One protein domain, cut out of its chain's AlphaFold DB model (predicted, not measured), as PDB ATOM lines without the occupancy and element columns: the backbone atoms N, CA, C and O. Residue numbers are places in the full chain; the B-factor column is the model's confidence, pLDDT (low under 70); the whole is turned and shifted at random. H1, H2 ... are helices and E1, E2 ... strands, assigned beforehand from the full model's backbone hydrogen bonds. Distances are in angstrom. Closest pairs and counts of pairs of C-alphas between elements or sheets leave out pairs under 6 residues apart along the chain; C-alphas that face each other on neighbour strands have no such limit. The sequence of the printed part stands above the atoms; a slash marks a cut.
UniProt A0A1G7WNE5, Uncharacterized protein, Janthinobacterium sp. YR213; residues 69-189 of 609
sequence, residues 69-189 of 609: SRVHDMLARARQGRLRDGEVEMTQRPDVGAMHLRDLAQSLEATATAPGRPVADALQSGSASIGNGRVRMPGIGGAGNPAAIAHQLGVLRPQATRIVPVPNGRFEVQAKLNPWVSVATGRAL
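Overview. This is residues 69 to 189 of the 609 residues of an uncharacterized protein of Janthinobacterium sp. YR213 (UniProt A0A1G7WNE5). The model is an elongated body of two small sheets set one after the other along its length, each with two helices over one face. The larger lobe is a strongly twisted sheet of E2, E7, E6 and E5 with H2 and H4 side by side over it; the smaller is the sheet of E1, E4 and E3 with H1 and H3 over it, H1 making that end of the body. The printed part has 121 residues, in the order H1 E1 E2 H2 H3 E3 E4 H4 E5 E6 E7; both sheets are mixed, and the class is mixed, helices and strands. The whole is compact, with a radius of gyration of the C-alphas of 14.2 A, and spans 47 by 28 by 20 A.

Along the chain. Find C-alpha 69 at (175.055, 177.524, 221.260); from there H1 runs 16.3 A to residue 80. Next come E1, residues 88 to 90, E2, residues 95 to 99, H2, residues 101 to 109, and H3, residues 118 to 124. E3, residues 129 to 131, and E4, residues 134 to 137, form a hairpin. H4, residues 146 to 155, begins at C-alpha (170.384, 171.087, 261.044) and is 14.7 A long. E5, residues 161 to 166, spans 15.9 A; E6, residues 170 to 176, 19.8 A; E7, residues 180 to 188, 20.5 A, bends by 68 degrees at residue 183 and ends at C-alpha (160.971, 178.585, 262.082).

Arrangement. Look first at E5, E6 and E7, a meander, each strand the antiparallel neighbour of the one before: N 164 and O 172 are 2.8 A apart, N 173 and O 184 2.9 A. E2 is parallel to E7, with N 96 and O 185 at 2.8 A. H2 and H4 are on the same face, at heights over the sheet of 9.5 A and 9.4 A; they touch, closest at the C-alphas of Leu 104 and Pro 146, 4.7 A, at a shallow tilt of 29 degrees, the same way. In the other sheet E4 is parallel to E1, N 89 and O 135 at 2.9 A, and antiparallel to E3, N 136 and O 129 at 2.8 A. H1 and H3 on one face of it make two layers, helices over a sheet; they touch, closest at the C-alphas of Arg 79 and Ala 120, 5.3 A, at a steep tilt of 51 degrees, opposite ways, H1 with residues 75 to 79 alone. Between the sheets, the closest C-alphas of E1 and E7 are those of Met 90 and Val 183, 6.7 A. In H1, H2, H3 and H4 every O i to N i+4 pair is within hydrogen-bond range.

Size, cuts and confidence. The C-alphas of Ser 69 and Leu 189, the two farthest apart, are 46.7 A apart. The printed part has no cut, and no link is long. Mean pLDDT of the printed part is 73.7; look for values under 70 at, among others, residues 110 to 116 and 164 to 169.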
ATOM      1  N   SER A  69     174.516 176.187 220.986       67.06
ATOM      2  CA  SER A  69     175.055 177.524 221.260       67.06
ATOM      3  C   SER A  69     174.677 178.001 222.665       67.06
ATOM      4  O   SER A  69     175.547 178.381 223.449       67.06
ATOM      5  N   ARG A  70     173.404 177.838 223.044       70.31
ATOM      6  CA  ARG A  70     172.869 178.145 224.376       70.31
ATOM      7  C   ARG A  70     173.492 177.275 225.467       70.31
ATOM      8  O   ARG A  70     173.770 177.764 226.557       70.31
ATOM      9  N   VAL A  71     173.746 175.996 225.184       72.12
ATOM     10  CA  VAL A  71     174.465 175.089 226.095       72.12
ATOM     11  C   VAL A  71     175.910 175.560 226.290       72.12
ATOM     12  O   VAL A  71     176.387 175.584 227.423       72.12
ATOM     13  N   HIS A  72     176.590 176.005 225.229       75.75
ATOM     14  CA  HIS A  72     177.949 176.548 225.320       75.75
ATOM     15  C   HIS A  72     177.999 177.900 226.054       75.75
ATOM     16  O   HIS A  72     178.874 178.082 226.901       75.75
ATOM     17  N   ASP A  73     177.043 178.809 225.825       80.94
ATOM     18  CA  ASP A  73     176.874 180.046 226.607       80.94
ATOM     19  C   ASP A  73     176.664 179.742 228.094       80.94
ATOM     20  O   ASP A  73     177.353 180.303 228.946       80.94
ATOM     21  N   MET A  74     175.771 178.806 228.425       77.56
ATOM     22  CA  MET A  74     175.521 178.428 229.814       77.56
ATOM     23  C   MET A  74     176.722 177.731 230.462       77.56
ATOM     24  O   MET A  74     177.013 178.015 231.620       77.56
ATOM     25  N   LEU A  75     177.481 176.902 229.735       80.50
ATOM     26  CA  LEU A  75     178.750 176.333 230.213       80.50
ATOM     27  C   LEU A  75     179.820 177.414 230.435       80.50
ATOM     28  O   LEU A  75     180.536 177.381 231.440       80.50
ATOM     29  N   ALA A  76     179.930 178.393 229.536       79.75
ATOM     30  CA  ALA A  76     180.861 179.510 229.676       79.75
ATOM     31  C   ALA A  76     180.487 180.401 230.871       79.75
ATOM     32  O   ALA A  76     181.335 180.703 231.714       79.75
ATOM     33  N   ARG A  77     179.205 180.762 231.006       79.19
ATOM     34  CA  ARG A  77     178.699 181.577 232.117       79.19
ATOM     35  C   ARG A  77     178.705 180.826 233.447       79.19
ATOM     36  O   ARG A  77     179.015 181.449 234.457       79.19
ATOM     37  N   ALA A  78     178.505 179.508 233.465       78.94
ATOM     38  CA  ALA A  78     178.760 178.656 234.630       78.94
ATOM     39  C   ALA A  78     180.223 178.752 235.094       78.94
ATOM     40  O   ALA A  78     180.490 179.102 236.243       78.94
ATOM     41  N   ARG A  79     181.178 178.513 234.182       78.75
ATOM     42  CA  ARG A  79     182.628 178.574 234.460       78.75
ATOM     43  C   ARG A  79     183.097 179.963 234.913       78.75
ATOM     44  O   ARG A  79     184.053 180.048 235.680       78.75
ATOM     45  N   GLN A  80     182.429 181.026 234.461       77.81
ATOM     46  CA  GLN A  80     182.702 182.425 234.824       77.81
ATOM     47  C   GLN A  80     181.901 182.939 236.039       77.81
ATOM     48  O   GLN A  80     182.121 184.074 236.455       77.81
ATOM     49  N   GLY A  81     180.956 182.169 236.594       74.62
ATOM     50  CA  GLY A  81     180.076 182.624 237.684       74.62
ATOM     51  C   GLY A  81     179.054 183.703 237.282       74.62
ATOM     52  O   GLY A  81     178.673 184.527 238.106       74.62
ATOM     53  N   ARG A  82     178.618 183.722 236.015       79.62
ATOM     54  CA  ARG A  82     177.733 184.735 235.394       79.62
ATOM     55  C   ARG A  82     176.346 184.189 235.005       79.62
ATOM     56  O   ARG A  82     175.754 184.608 234.003       79.62
ATOM     57  N   LEU A  83     175.843 183.225 235.772       72.12
ATOM     58  CA  LEU A  83     174.459 182.748 235.680       72.12
ATOM     59  C   LEU A  83     173.518 183.677 236.461       72.12
ATOM     60  O   LEU A  83     173.895 184.236 237.491       72.12
ATOM     61  N   ARG A  84     172.304 183.856 235.940       74.31
ATOM     62  CA  ARG A  84     171.276 184.785 236.423       74.31
ATOM     63  C   ARG A  84     170.262 184.085 237.327       74.31
ATOM     64  O   ARG A  84     170.065 182.872 237.244       74.31
ATOM     65  N   ASP A  85     169.558 184.875 238.130       67.50
ATOM     66  CA  ASP A  85     168.388 184.459 238.909       67.50
ATOM     67  C   ASP A  85     167.392 183.671 238.034       67.50
ATOM     68  O   ASP A  85     166.863 184.179 237.044       67.50
ATOM     69  N   GLY A  86     167.160 182.400 238.381       65.94
ATOM     70  CA  GLY A  86     166.275 181.489 237.642       65.94
ATOM     71  C   GLY A  86     166.905 180.689 236.488       65.94
ATOM     72  O   GLY A  86     166.187 179.904 235.865       65.94
ATOM     73  N   GLU A  87     168.210 180.830 236.216       72.94
ATOM     74  CA  GLU A  87     168.969 179.956 235.291       72.94
ATOM     75  C   GLU A  87     169.552 178.701 235.969       72.94
ATOM     76  O   GLU A  87     170.093 177.831 235.287       72.94
ATOM     77  N   VAL A  88     169.422 178.572 237.294       77.12
ATOM     78  CA  VAL A  88     169.757 177.355 238.050       77.12
ATOM     79  C   VAL A  88     168.521 176.885 238.813       77.12
ATOM     80  O   VAL A  88     167.884 177.675 239.509       77.12
ATOM     81  N   GLU A  89     168.190 175.603 238.682       80.19
ATOM     82  CA  GLU A  89     167.116 174.925 239.410       80.19
ATOM     83  C   GLU A  89     167.651 173.677 240.127       80.19
ATOM     84  O   GLU A  89     168.567 173.012 239.643       80.19
ATOM     85  N   MET A  90     167.086 173.361 241.293       79.50
ATOM     86  CA  MET A  90     167.409 172.140 242.036       79.50
ATOM     87  C   MET A  90     166.495 171.003 241.571       79.50
ATOM     88  O   MET A  90     165.293 171.224 241.419       79.50
ATOM     89  N   THR A  91     167.014 169.783 241.404       74.94
ATOM     90  CA  THR A  91     166.175 168.606 241.092       74.94
ATOM     91  C   THR A  91     165.214 168.249 242.229       74.94
ATOM     92  O   THR A  91     164.143 167.705 241.976       74.94
ATOM     93  N   GLN A  92     165.571 168.594 243.469       72.38
ATOM     94  CA  GLN A  92     164.725 168.484 244.652       72.38
ATOM     95  C   GLN A  92     164.943 169.701 245.562       72.38
ATOM     96  O   GLN A  92     166.073 170.144 245.767       72.38
ATOM     97  N   ARG A  93     163.850 170.237 246.110       76.44
ATOM     98  CA  ARG A  93     163.833 171.320 247.102       76.44
ATOM     99  C   ARG A  93     162.882 170.901 248.229       76.44
ATOM    100  O   ARG A  93     161.676 171.102 248.085       76.44
ATOM    101  N   PRO A  94     163.373 170.235 249.285       76.12
ATOM    102  CA  PRO A  94     162.517 169.664 250.317       76.12
ATOM    103  C   PRO A  94     161.943 170.727 251.259       76.12
ATOM    104  O   PRO A  94     162.536 171.790 251.480       76.12
ATOM    105  N   ASP A  95     160.810 170.383 251.868       78.88
ATOM    106  CA  ASP A  95     160.388 170.971 253.135       78.88
ATOM    107  C   ASP A  95     161.109 170.211 254.257       78.88
ATOM    108  O   ASP A  95     160.918 169.005 254.407       78.88
ATOM    109  N   VAL A  96     161.995 170.887 254.988       76.62
ATOM    110  CA  VAL A  96     162.807 170.296 256.067       76.62
ATOM    111  C   VAL A  96     162.106 170.352 257.431       76.62
ATOM    112  O   VAL A  96     162.680 169.965 258.446       76.62
ATOM    113  N   GLY A  97     160.846 170.802 257.469       74.50
ATOM    114  CA  GLY A  97     160.031 170.814 258.679       74.50
ATOM    115  C   GLY A  97     160.309 172.014 259.585       74.50
ATOM    116  O   GLY A  97     160.634 173.105 259.110       74.50
ATOM    117  N   ALA A  98     160.111 171.829 260.892       75.62
ATOM    118  CA  ALA A  98     160.241 172.885 261.891       75.62
ATOM    119  C   ALA A  98     161.570 172.777 262.658       75.62
ATOM    120  O   ALA A  98     161.885 171.706 263.167       75.62
ATOM    121  N   MET A  99     162.332 173.872 262.751       69.12
ATOM    122  CA  MET A  99     163.599 173.932 263.503       69.12
ATOM    123  C   MET A  99     163.939 175.352 263.973       69.12
ATOM    124  O   MET A  99     163.428 176.328 263.418       69.12
ATOM    125  N   HIS A 100     164.812 175.461 264.978       73.06
ATOM    126  CA  HIS A 100     165.404 176.731 265.404       73.06
ATOM    127  C   HIS A 100     166.392 177.239 264.341       73.06
ATOM    128  O   HIS A 100     167.030 176.449 263.637       73.06
ATOM    129  N   LEU A 101     166.490 178.560 264.170       67.94
ATOM    130  CA  LEU A 101     167.303 179.144 263.102       67.94
ATOM    131  C   LEU A 101     168.770 179.280 263.517       67.94
ATOM    132  O   LEU A 101     169.636 179.182 262.651       67.94
ATOM    133  N   ARG A 102     169.048 179.429 264.818       71.69
ATOM    134  CA  ARG A 102     170.383 179.391 265.430       71.69
ATOM    135  C   ARG A 102     171.140 178.105 265.090       71.69
ATOM    136  O   ARG A 102     172.196 178.181 264.466       71.69
ATOM    137  N   ASP A 103     170.575 176.942 265.404       74.81
ATOM    138  CA  ASP A 103     171.192 175.628 265.160       74.81
ATOM    139  C   ASP A 103     171.461 175.403 263.666       74.81
ATOM    140  O   ASP A 103     172.497 174.862 263.264       74.81
ATOM    141  N   LEU A 104     170.518 175.847 262.826       73.94
ATOM    142  CA  LEU A 104     170.630 175.803 261.374       73.94
ATOM    143  C   LEU A 104     171.721 176.749 260.865       73.94
ATOM    144  O   LEU A 104     172.500 176.345 260.008       73.94
ATOM    145  N   ALA A 105     171.826 177.968 261.395       73.06
ATOM    146  CA  ALA A 105     172.878 178.914 261.041       73.06
ATOM    147  C   ALA A 105     174.264 178.378 261.427       73.06
ATOM    148  O   ALA A 105     175.131 178.292 260.563       73.06
ATOM    149  N   GLN A 106     174.435 177.918 262.671       74.56
ATOM    150  CA  GLN A 106     175.686 177.339 263.170       74.56
ATOM    151  C   GLN A 106     176.102 176.093 262.369       74.56
ATOM    152  O   GLN A 106     177.265 175.941 262.004       74.56
ATOM    153  N   SER A 107     175.147 175.227 262.012       75.88
ATOM    154  CA  SER A 107     175.417 174.086 261.125       75.88
ATOM    155  C   SER A 107     175.833 174.542 259.718       75.88
ATOM    156  O   SER A 107     176.710 173.938 259.098       75.88
ATOM    157  N   LEU A 108     175.225 175.613 259.198       71.31
ATOM    158  CA  LEU A 108     175.516 176.154 257.869       71.31
ATOM    159  C   LEU A 108     176.861 176.892 257.780       71.31
ATOM    160  O   LEU A 108     177.427 176.915 256.687       71.31
ATOM    161  N   GLU A 109     177.418 177.428 258.869       70.25
ATOM    162  CA  GLU A 109     178.754 178.053 258.865       70.25
ATOM    163  C   GLU A 109     179.832 177.086 258.348       70.25
ATOM    164  O   GLU A 109     180.615 177.444 257.466       70.25
ATOM    165  N   ALA A 110     179.784 175.817 258.768       63.31
ATOM    166  CA  ALA A 110     180.686 174.765 258.293       63.31
ATOM    167  C   ALA A 110     180.553 174.448 256.782       63.31
ATOM    168  O   ALA A 110     181.425 173.797 256.206       63.31
ATOM    169  N   THR A 111     179.487 174.908 256.112       61.62
ATOM    170  CA  THR A 111     179.286 174.710 254.660       61.62
ATOM    171  C   THR A 111     179.954 175.781 253.797       61.62
ATOM    172  O   THR A 111     180.164 175.555 252.602       61.62
ATOM    173  N   ALA A 112     180.310 176.932 254.378       54.97
ATOM    174  CA  ALA A 112     180.871 178.087 253.678       54.97
ATOM    175  C   ALA A 112     182.374 177.905 253.389       54.97
ATOM    176  O   ALA A 112     183.241 178.551 253.976       54.97
ATOM    177  N   THR A 113     182.686 176.989 252.473       53.47
ATOM    178  CA  THR A 113     184.064 176.611 252.123       53.47
ATOM    179  C   THR A 113     184.690 177.511 251.043       53.47
ATOM    180  O   THR A 113     184.019 178.292 250.366       53.47
ATOM    181  N   ALA A 114     186.021 177.432 250.919       49.47
ATOM    182  CA  ALA A 114     186.847 178.218 249.993       49.47
ATOM    183  C   ALA A 114     186.406 178.058 248.509       49.47
ATOM    184  O   ALA A 114     185.692 177.109 248.188       49.47
ATOM    185  N   PRO A 115     186.781 178.975 247.587       54.97
ATOM    186  CA  PRO A 115     185.942 179.372 246.446       54.97
ATOM    187  C   PRO A 115     185.798 178.313 245.337       54.97
ATOM    188  O   PRO A 115     186.397 178.413 244.264       54.97
ATOM    189  N   GLY A 116     184.925 177.335 245.577       57.34
ATOM    190  CA  GLY A 116     184.447 176.390 244.576       57.34
ATOM    191  C   GLY A 116     183.678 177.072 243.441       57.34
ATOM    192  O   GLY A 116     183.209 178.217 243.544       57.34
ATOM    193  N   ARG A 117     183.510 176.342 242.339       74.00
ATOM    194  CA  ARG A 117     182.700 176.751 241.189       74.00
ATOM    195  C   ARG A 117     181.513 175.793 241.086       74.00
ATOM    196  O   ARG A 117     181.378 175.127 240.066       74.00
ATOM    197  N   PRO A 118     180.636 175.719 242.105       76.69
ATOM    198  CA  PRO A 118     179.750 174.578 242.349       76.69
ATOM    199  C   PRO A 118     178.961 174.098 241.129       76.69
ATOM    200  O   PRO A 118     178.925 172.905 240.854       76.69
ATOM    201  N   VAL A 119     178.396 175.016 240.338       82.12
ATOM    202  CA  VAL A 119     177.707 174.670 239.085       82.12
ATOM    203  C   VAL A 119     178.655 174.117 238.010       82.12
ATOM    204  O   VAL A 119     178.322 173.138 237.352       82.12
ATOM    205  N   ALA A 120     179.838 174.704 237.818       81.19
ATOM    206  CA  ALA A 120     180.817 174.202 236.853       81.19
ATOM    207  C   ALA A 120     181.435 172.866 237.300       81.19
ATOM    208  O   ALA A 120     181.614 171.981 236.468       81.19
ATOM    209  N   ASP A 121     181.690 172.700 238.599       81.31
ATOM    210  CA  ASP A 121     182.217 171.473 239.201       81.31
ATOM    211  C   ASP A 121     181.184 170.330 239.101       81.31
ATOM    212  O   ASP A 121     181.519 169.194 238.752       81.31
ATOM    213  N   ALA A 122     179.899 170.634 239.321       80.75
ATOM    214  CA  ALA A 122     178.799 169.688 239.146       80.75
ATOM    215  C   ALA A 122     178.573 169.310 237.668       80.75
ATOM    216  O   ALA A 122     178.351 168.142 237.353       80.75
ATOM    217  N   LEU A 123     178.692 170.270 236.743       80.88
ATOM    218  CA  LEU A 123     178.616 170.012 235.299       80.88
ATOM    219  C   LEU A 123     179.825 169.209 234.786       80.88
ATOM    220  O   LEU A 123     179.665 168.357 233.917       80.88
ATOM    221  N   GLN A 124     181.025 169.436 235.329       81.44
ATOM    222  CA  GLN A 124     182.231 168.675 234.981       81.44
ATOM    223  C   GLN A 124     182.219 167.246 235.547       81.44
ATOM    224  O   GLN A 124     182.773 166.344 234.926       81.44
ATOM    225  N   SER A 125     181.579 167.027 236.699       78.06
ATOM    226  CA  SER A 125     181.386 165.694 237.294       78.06
ATOM    227  C   SER A 125     180.155 164.947 236.767       78.06
ATOM    228  O   SER A 125     179.909 163.820 237.188       78.06
ATOM    229  N   GLY A 126     179.358 165.557 235.881       76.50
ATOM    230  CA  GLY A 126     178.108 164.978 235.374       76.50
ATOM    231  C   GLY A 126     176.974 164.891 236.406       76.50
ATOM    232  O   GLY A 126     175.930 164.315 236.111       76.50
ATOM    233  N   SER A 127     177.152 165.461 237.603       76.56
ATOM    234  CA  SER A 127     176.126 165.483 238.657       76.56
ATOM    235  C   SER A 127     175.073 166.578 238.442       76.56
ATOM    236  O   SER A 127     173.963 166.474 238.963       76.56
ATOM    237  N   ALA A 128     175.391 167.593 237.631       80.25
ATOM    238  CA  ALA A 128     174.440 168.557 237.086       80.25
ATOM    239  C   ALA A 128     174.287 168.402 235.564       80.25
ATOM    240  O   ALA A 128     175.191 167.932 234.875       80.25
ATOM    241  N   SER A 129     173.150 168.848 235.024       82.50
ATOM    242  CA  SER A 129     172.844 168.812 233.583       82.50
ATOM    243  C   SER A 129     172.275 170.144 233.089       82.50
ATOM    244  O   SER A 129     171.765 170.934 233.882       82.50
ATOM    245  N   ILE A 130     172.360 170.420 231.782       76.38
ATOM    246  CA  ILE A 130     171.751 171.609 231.161       76.38
ATOM    247  C   ILE A 130     170.536 171.172 230.345       76.38
ATOM    248  O   ILE A 130     170.648 170.321 229.467       76.38
ATOM    249  N   GLY A 131     169.380 171.777 230.615       68.81
ATOM    250  CA  GLY A 131     168.129 171.509 229.906       68.81
ATOM    251  C   GLY A 131     167.188 172.707 229.982       68.81
ATOM    252  O   GLY A 131     167.196 173.445 230.961       68.81
ATOM    253  N   ASN A 132     166.394 172.937 228.933       68.69
ATOM    254  CA  ASN A 132     165.404 174.027 228.850       68.69
ATOM    255  C   ASN A 132     165.953 175.444 229.157       68.69
ATOM    256  O   ASN A 132     165.210 176.329 229.578       68.69
ATOM    257  N   GLY A 133     167.255 175.677 228.948       65.94
ATOM    258  CA  GLY A 133     167.912 176.943 229.294       65.94
ATOM    259  C   GLY A 133     168.170 177.137 230.795       65.94
ATOM    260  O   GLY A 133     168.250 178.277 231.250       65.94
ATOM    261  N   ARG A 134     168.273 176.041 231.558       76.56
ATOM    262  CA  ARG A 134     168.630 176.006 232.981       76.56
ATOM    263  C   ARG A 134     169.708 174.967 233.263       76.56
ATOM    264  O   ARG A 134     169.785 173.947 232.581       76.56
ATOM    265  N   VAL A 135     170.494 175.202 234.310       78.19
ATOM    266  CA  VAL A 135     171.281 174.158 234.974       78.19
ATOM    267  C   VAL A 135     170.400 173.466 236.007       78.19
ATOM    268  O   VAL A 135     169.868 174.119 236.903       78.19
ATOM    269  N   ARG A 136     170.294 172.143 235.915       83.62
ATOM    270  CA  ARG A 136     169.718 171.270 236.939       83.62
ATOM    271  C   ARG A 136     170.820 170.808 237.874       83.62
ATOM    272  O   ARG A 136     171.621 169.958 237.493       83.62
ATOM    273  N   MET A 137     170.857 171.383 239.070       81.31
ATOM    274  CA  MET A 137     171.744 170.977 240.159       81.31
ATOM    275  C   MET A 137     171.100 169.853 240.983       81.31
ATOM    276  O   MET A 137     169.878 169.870 241.159       81.31
ATOM    277  N   PRO A 138     171.883 168.907 241.531       78.12
ATOM    278  CA  PRO A 138     171.346 167.886 242.423       78.12
ATOM    279  C   PRO A 138     170.765 168.546 243.681       78.12
ATOM    280  O   PRO A 138     171.422 169.366 244.320       78.12
ATOM    281  N   GLY A 139     169.510 168.235 244.005       74.69
ATOM    282  CA  GLY A 139     168.854 168.698 245.229       74.69
ATOM    283  C   GLY A 139     169.413 168.057 246.501       74.69
ATOM    284  O   GLY A 139     170.150 167.073 246.440       74.69
ATOM    285  N   ILE A 140     169.019 168.595 247.658       77.06
ATOM    286  CA  ILE A 140     169.237 167.932 248.954       77.06
ATOM    287  C   ILE A 140     168.008 167.105 249.356       77.06
ATOM    288  O   ILE A 140     166.897 167.342 248.875       77.06
ATOM    289  N   GLY A 141     168.208 166.132 250.242       67.38
ATOM    290  CA  GLY A 141     167.146 165.287 250.777       67.38
ATOM    291  C   GLY A 141     166.350 165.967 251.894       67.38
ATOM    292  O   GLY A 141     166.798 166.926 252.522       67.38
ATOM    293  N   GLY A 142     165.152 165.446 252.167       61.12
ATOM    294  CA  GLY A 142     164.309 165.888 253.282       61.12
ATOM    295  C   GLY A 142     164.851 165.430 254.635       61.12
ATOM    296  O   GLY A 142     164.329 164.487 255.219       61.12
ATOM    297  N   ALA A 143     165.914 166.074 255.117       60.53
ATOM    298  CA  ALA A 143     166.476 165.837 256.441       60.53
ATOM    299  C   ALA A 143     165.837 166.767 257.484       60.53
ATOM    300  O   ALA A 143     165.809 167.979 257.300       60.53
ATOM    301  N   GLY A 144     165.363 166.197 258.595       57.97
ATOM    302  CA  GLY A 144     164.711 166.933 259.685       57.97
ATOM    303  C   GLY A 144     165.647 167.456 260.781       57.97
ATOM    304  O   GLY A 144     165.168 167.732 261.874       57.97
ATOM    305  N   ASN A 145     166.966 167.543 260.547       76.62
ATOM    306  CA  ASN A 145     167.899 168.134 261.515       76.62
ATOM    307  C   ASN A 145     168.959 169.049 260.854       76.62
ATOM    308  O   ASN A 145     169.378 168.774 259.723       76.62
ATOM    309  N   PRO A 146     169.411 170.113 261.548       75.50
ATOM    310  CA  PRO A 146     170.384 171.087 261.044       75.50
ATOM    311  C   PRO A 146     171.676 170.502 260.457       75.50
ATOM    312  O   PRO A 146     172.075 170.872 259.351       75.50
ATOM    313  N   ALA A 147     172.309 169.558 261.158       77.19
ATOM    314  CA  ALA A 147     173.610 169.014 260.772       77.19
ATOM    315  C   ALA A 147     173.543 168.187 259.475       77.19
ATOM    316  O   ALA A 147     174.426 168.292 258.624       77.19
ATOM    317  N   ALA A 148     172.476 167.408 259.274       77.81
ATOM    318  CA  ALA A 148     172.267 166.650 258.043       77.81
ATOM    319  C   ALA A 148     171.937 167.564 256.849       77.81
ATOM    320  O   ALA A 148     172.427 167.316 255.746       77.81
ATOM    321  N   ILE A 149     171.171 168.641 257.065       79.00
ATOM    322  CA  ILE A 149     170.911 169.673 256.046       79.00
ATOM    323  C   ILE A 149     172.231 170.333 255.629       79.00
ATOM    324  O   ILE A 149     172.530 170.416 254.438       79.00
ATOM    325  N   ALA A 150     173.055 170.737 256.597       79.81
ATOM    326  CA  ALA A 150     174.370 171.313 256.345       79.81
ATOM    327  C   ALA A 150     175.306 170.340 255.609       79.81
ATOM    328  O   ALA A 150     175.878 170.707 254.585       79.81
ATOM    329  N   HIS A 151     175.412 169.084 256.052       79.75
ATOM    330  CA  HIS A 151     176.239 168.073 255.389       79.75
ATOM    331  C   HIS A 151     175.825 167.860 253.922       79.75
ATOM    332  O   HIS A 151     176.670 167.871 253.028       79.75
ATOM    333  N   GLN A 152     174.521 167.730 253.650       80.06
ATOM    334  CA  GLN A 152     174.007 167.576 252.283       80.06
ATOM    335  C   GLN A 152     174.230 168.831 251.424       80.06
ATOM    336  O   GLN A 152     174.512 168.713 250.233       80.06
ATOM    337  N   LEU A 153     174.185 170.029 252.014       80.69
ATOM    338  CA  LEU A 153     174.555 171.270 251.327       80.69
ATOM    339  C   LEU A 153     176.063 171.391 251.087       80.69
ATOM    340  O   LEU A 153     176.461 171.921 250.053       80.69
ATOM    341  N   GLY A 154     176.902 170.848 251.970       79.00
ATOM    342  CA  GLY A 154     178.352 170.763 251.785       79.00
ATOM    343  C   GLY A 154     178.751 169.976 250.531       79.00
ATOM    344  O   GLY A 154     179.693 170.364 249.838       79.00
ATOM    345  N   VAL A 155     177.979 168.944 250.160       79.50
ATOM    346  CA  VAL A 155     178.151 168.207 248.889       79.50
ATOM    347  C   VAL A 155     178.009 169.134 247.674       79.50
ATOM    348  O   VAL A 155     178.731 168.970 246.692       79.50
ATOM    349  N   LEU A 156     177.147 170.156 247.752       77.00
ATOM    350  CA  LEU A 156     176.949 171.142 246.682       77.00
ATOM    351  C   LEU A 156     178.051 172.213 246.611       77.00
ATOM    352  O   LEU A 156     178.003 173.037 245.702       77.00
ATOM    353  N   ARG A 157     179.003 172.239 247.558       79.25
ATOM    354  CA  ARG A 157     180.126 173.200 247.657       79.25
ATOM    355  C   ARG A 157     179.738 174.676 247.409       79.25
ATOM    356  O   ARG A 157     180.342 175.345 246.562       79.25
ATOM    357  N   PRO A 158     178.709 175.206 248.099       78.19
ATOM    358  CA  PRO A 158     178.211 176.557 247.868       78.19
ATOM    359  C   PRO A 158     179.236 177.620 248.279       78.19
ATOM    360  O   PRO A 158     179.890 177.505 249.309       78.19
ATOM    361  N   GLN A 159     179.318 178.717 247.521       76.06
ATOM    362  CA  GLN A 159     180.248 179.822 247.822       76.06
ATOM    363  C   GLN A 159     179.859 180.634 249.069       76.06
ATOM    364  O   GLN A 159     180.633 181.459 249.545       76.06
ATOM    365  N   ALA A 160     178.611 180.481 249.507       76.50
ATOM    366  CA  ALA A 160     178.007 181.026 250.714       76.50
ATOM    367  C   ALA A 160     176.631 180.370 250.893       76.50
ATOM    368  O   ALA A 160     175.981 180.000 249.910       76.50
ATOM    369  N   THR A 161     176.144 180.298 252.123       77.56
ATOM    370  CA  THR A 161     174.768 179.924 252.461       77.56
ATOM    371  C   THR A 161     174.117 181.064 253.250       77.56
ATOM    372  O   THR A 161     174.802 181.877 253.869       77.56
ATOM    373  N   ARG A 162     172.790 181.196 253.168       74.44
ATOM    374  CA  ARG A 162     172.007 182.142 253.978       74.44
ATOM    375  C   ARG A 162     170.629 181.568 254.289       74.44
ATOM    376  O   ARG A 162     170.035 180.906 253.438       74.44
ATOM    377  N   ILE A 163     170.095 181.885 255.463       75.62
ATOM    378  CA  ILE A 163     168.682 181.671 255.788       75.62
ATOM    379  C   ILE A 163     167.928 182.952 255.408       75.62
ATOM    380  O   ILE A 163     168.309 184.044 255.827       75.62
ATOM    381  N   VAL A 164     166.876 182.838 254.597       68.44
ATOM    382  CA  VAL A 164     166.004 183.958 254.213       68.44
ATOM    383  C   VAL A 164     164.628 183.760 254.852       68.44
ATOM    384  O   VAL A 164     163.995 182.737 254.588       68.44
ATOM    385  N   PRO A 165     164.128 184.705 255.670       63.03
ATOM    386  CA  PRO A 165     162.780 184.617 256.217       63.03
ATOM    387  C   PRO A 165     161.728 184.809 255.117       63.03
ATOM    388  O   PRO A 165     161.868 185.659 254.235       63.03
ATOM    389  N   VAL A 166     160.657 184.027 255.204       60.47
ATOM    390  CA  VAL A 166     159.510 183.994 254.287       60.47
ATOM    391  C   VAL A 166     158.229 184.206 255.115       60.47
ATOM    392  O   VAL A 166     158.211 183.853 256.296       60.47
ATOM    393  N   PRO A 167     157.153 184.803 254.558       50.09
ATOM    394  CA  PRO A 167     155.910 185.021 255.299       50.09
ATOM    395  C   PRO A 167     155.366 183.774 256.014       50.09
ATOM    396  O   PRO A 167     155.629 182.638 255.619       50.09
ATOM    397  N   ASN A 168     154.563 184.013 257.053       54.28
ATOM    398  CA  ASN A 168     153.906 182.997 257.886       54.28
ATOM    399  C   ASN A 168     154.883 182.125 258.706       54.28
ATOM    400  O   ASN A 168     154.671 180.925 258.868       54.28
ATOM    401  N   GLY A 169     155.964 182.726 259.222       53.41
ATOM    402  CA  GLY A 169     156.941 182.032 260.077       53.41
ATOM    403  C   GLY A 169     157.750 180.963 259.338       53.41
ATOM    404  O   GLY A 169     158.196 179.988 259.942       53.41
ATOM    405  N   ARG A 170     157.904 181.107 258.018       70.06
ATOM    406  CA  ARG A 170     158.663 180.182 257.175       70.06
ATOM    407  C   ARG A 170     160.073 180.702 256.921       70.06
ATOM    408  O   ARG A 170     160.353 181.890 257.061       70.06
ATOM    409  N   PHE A 171     160.960 179.813 256.498       75.56
ATOM    410  CA  PHE A 171     162.280 180.190 256.004       75.56
ATOM    411  C   PHE A 171     162.632 179.437 254.725       75.56
ATOM    412  O   PHE A 171     162.089 178.369 254.436       75.56
ATOM    413  N   GLU A 172     163.579 179.995 253.985       78.62
ATOM    414  CA  GLU A 172     164.317 179.334 252.919       78.62
ATOM    415  C   GLU A 172     165.785 179.219 253.305       78.62
ATOM    416  O   GLU A 172     166.401 180.214 253.687       78.62
ATOM    417  N   VAL A 173     166.374 178.038 253.125       79.75
ATOM    418  CA  VAL A 173     167.830 177.944 253.005       79.75
ATOM    419  C   VAL A 173     168.173 178.265 251.560       79.75
ATOM    420  O   VAL A 173     167.620 177.663 250.634       79.75
ATOM    421  N   GLN A 174     169.073 179.221 251.356       82.00
ATOM    422  CA  GLN A 174     169.560 179.601 250.039       82.00
ATOM    423  C   GLN A 174     171.076 179.422 249.947       82.00
ATOM    424  O   GLN A 174     171.823 179.835 250.832       82.00
ATOM    425  N   ALA A 175     171.522 178.833 248.843       80.50
ATOM    426  CA  ALA A 175     172.916 178.549 248.542       80.50
ATOM    427  C   ALA A 175     173.398 179.420 247.374       80.50
ATOM    428  O   ALA A 175     172.700 179.580 246.370       80.50
ATOM    429  N   LYS A 176     174.608 179.974 247.475       83.50
ATOM    430  CA  LYS A 176     175.258 180.716 246.392       83.50
ATOM    431  C   LYS A 176     175.973 179.739 245.463       83.50
ATOM    432  O   LYS A 176     177.164 179.467 245.610       83.50
ATOM    433  N   LEU A 177     175.216 179.220 244.500       77.81
ATOM    434  CA  LEU A 177     175.705 178.336 243.437       77.81
ATOM    435  C   LEU A 177     176.141 179.122 242.173       77.81
ATOM    436  O   LEU A 177     176.733 178.552 241.259       77.81
ATOM    437  N   ASN A 178     175.911 180.445 242.177       66.25
ATOM    438  CA  ASN A 178     175.734 181.351 241.033       66.25
ATOM    439  C   ASN A 178     174.443 181.007 240.273       66.25
ATOM    440  O   ASN A 178     174.482 180.107 239.436       66.25
ATOM    441  N   PRO A 179     173.301 181.679 240.532       71.56
ATOM    442  CA  PRO A 179     173.053 182.827 241.425       71.56
ATOM    443  C   PRO A 179     172.903 182.412 242.912       71.56
ATOM    444  O   PRO A 179     173.494 181.424 243.354       71.56
ATOM    445  N   TRP A 180     172.124 183.157 243.707       77.62
ATOM    446  CA  TRP A 180     171.503 182.616 244.922       77.62
ATOM    447  C   TRP A 180     170.339 181.697 244.531       77.62
ATOM    448  O   TRP A 180     169.432 182.120 243.819       77.62
ATOM    449  N   VAL A 181     170.352 180.452 245.005       77.81
ATOM    450  CA  VAL A 181     169.353 179.426 244.677       77.81
ATOM    451  C   VAL A 181     168.702 178.929 245.962       77.81
ATOM    452  O   VAL A 181     169.393 178.663 246.944       77.81
ATOM    453  N   SER A 182     167.375 178.803 245.970       82.31
ATOM    454  CA  SER A 182     166.642 178.253 247.114       82.31
ATOM    455  C   SER A 182     166.707 176.730 247.103       82.31
ATOM    456  O   SER A 182     166.226 176.091 246.167       82.31
ATOM    457  N   VAL A 183     167.335 176.164 248.131       80.38
ATOM    458  CA  VAL A 183     167.720 174.745 248.209       80.38
ATOM    459  C   VAL A 183     166.831 173.943 249.152       80.38
ATOM    460  O   VAL A 183     166.606 172.766 248.901       80.38
ATOM    461  N   ALA A 184     166.247 174.583 250.169       80.38
ATOM    462  CA  ALA A 184     165.220 173.996 251.031       80.38
ATOM    463  C   ALA A 184     164.281 175.073 251.594       80.38
ATOM    464  O   ALA A 184     164.598 176.264 251.585       80.38
ATOM    465  N   THR A 185     163.133 174.645 252.113       80.81
ATOM    466  CA  THR A 185     162.190 175.472 252.888       80.81
ATOM    467  C   THR A 185     161.929 174.834 254.240       80.81
ATOM    468  O   THR A 185     161.939 173.617 254.323       80.81
ATOM    469  N   GLY A 186     161.588 175.616 255.259       75.75
ATOM    470  CA  GLY A 186     161.060 175.079 256.514       75.75
ATOM    471  C   GLY A 186     160.095 176.034 257.208       75.75
ATOM    472  O   GLY A 186     159.621 177.013 256.611       75.75
ATOM    473  N   ARG A 187     159.805 175.734 258.473       76.88
ATOM    474  CA  ARG A 187     159.105 176.584 259.441       76.88
ATOM    475  C   ARG A 187     160.085 176.932 260.560       76.88
ATOM    476  O   ARG A 187     160.700 176.038 261.130       76.88
ATOM    477  N   ALA A 188     160.222 178.209 260.892       62.66
ATOM    478  CA  ALA A 188     160.971 178.585 262.082       62.66
ATOM    479  C   ALA A 188     160.187 178.104 263.312       62.66
ATOM    480  O   ALA A 188     159.004 178.433 263.461       62.66
ATOM    481  N   LEU A 189     160.823 177.318 264.178       61.50
ATOM    482  CA  LEU A 189     160.368 177.227 265.562       61.50
ATOM    483  C   LEU A 189     160.595 178.592 266.227       61.50
ATOM    484  O   LEU A 189     161.537 179.296 265.848       61.50
TER     485      LEU A 189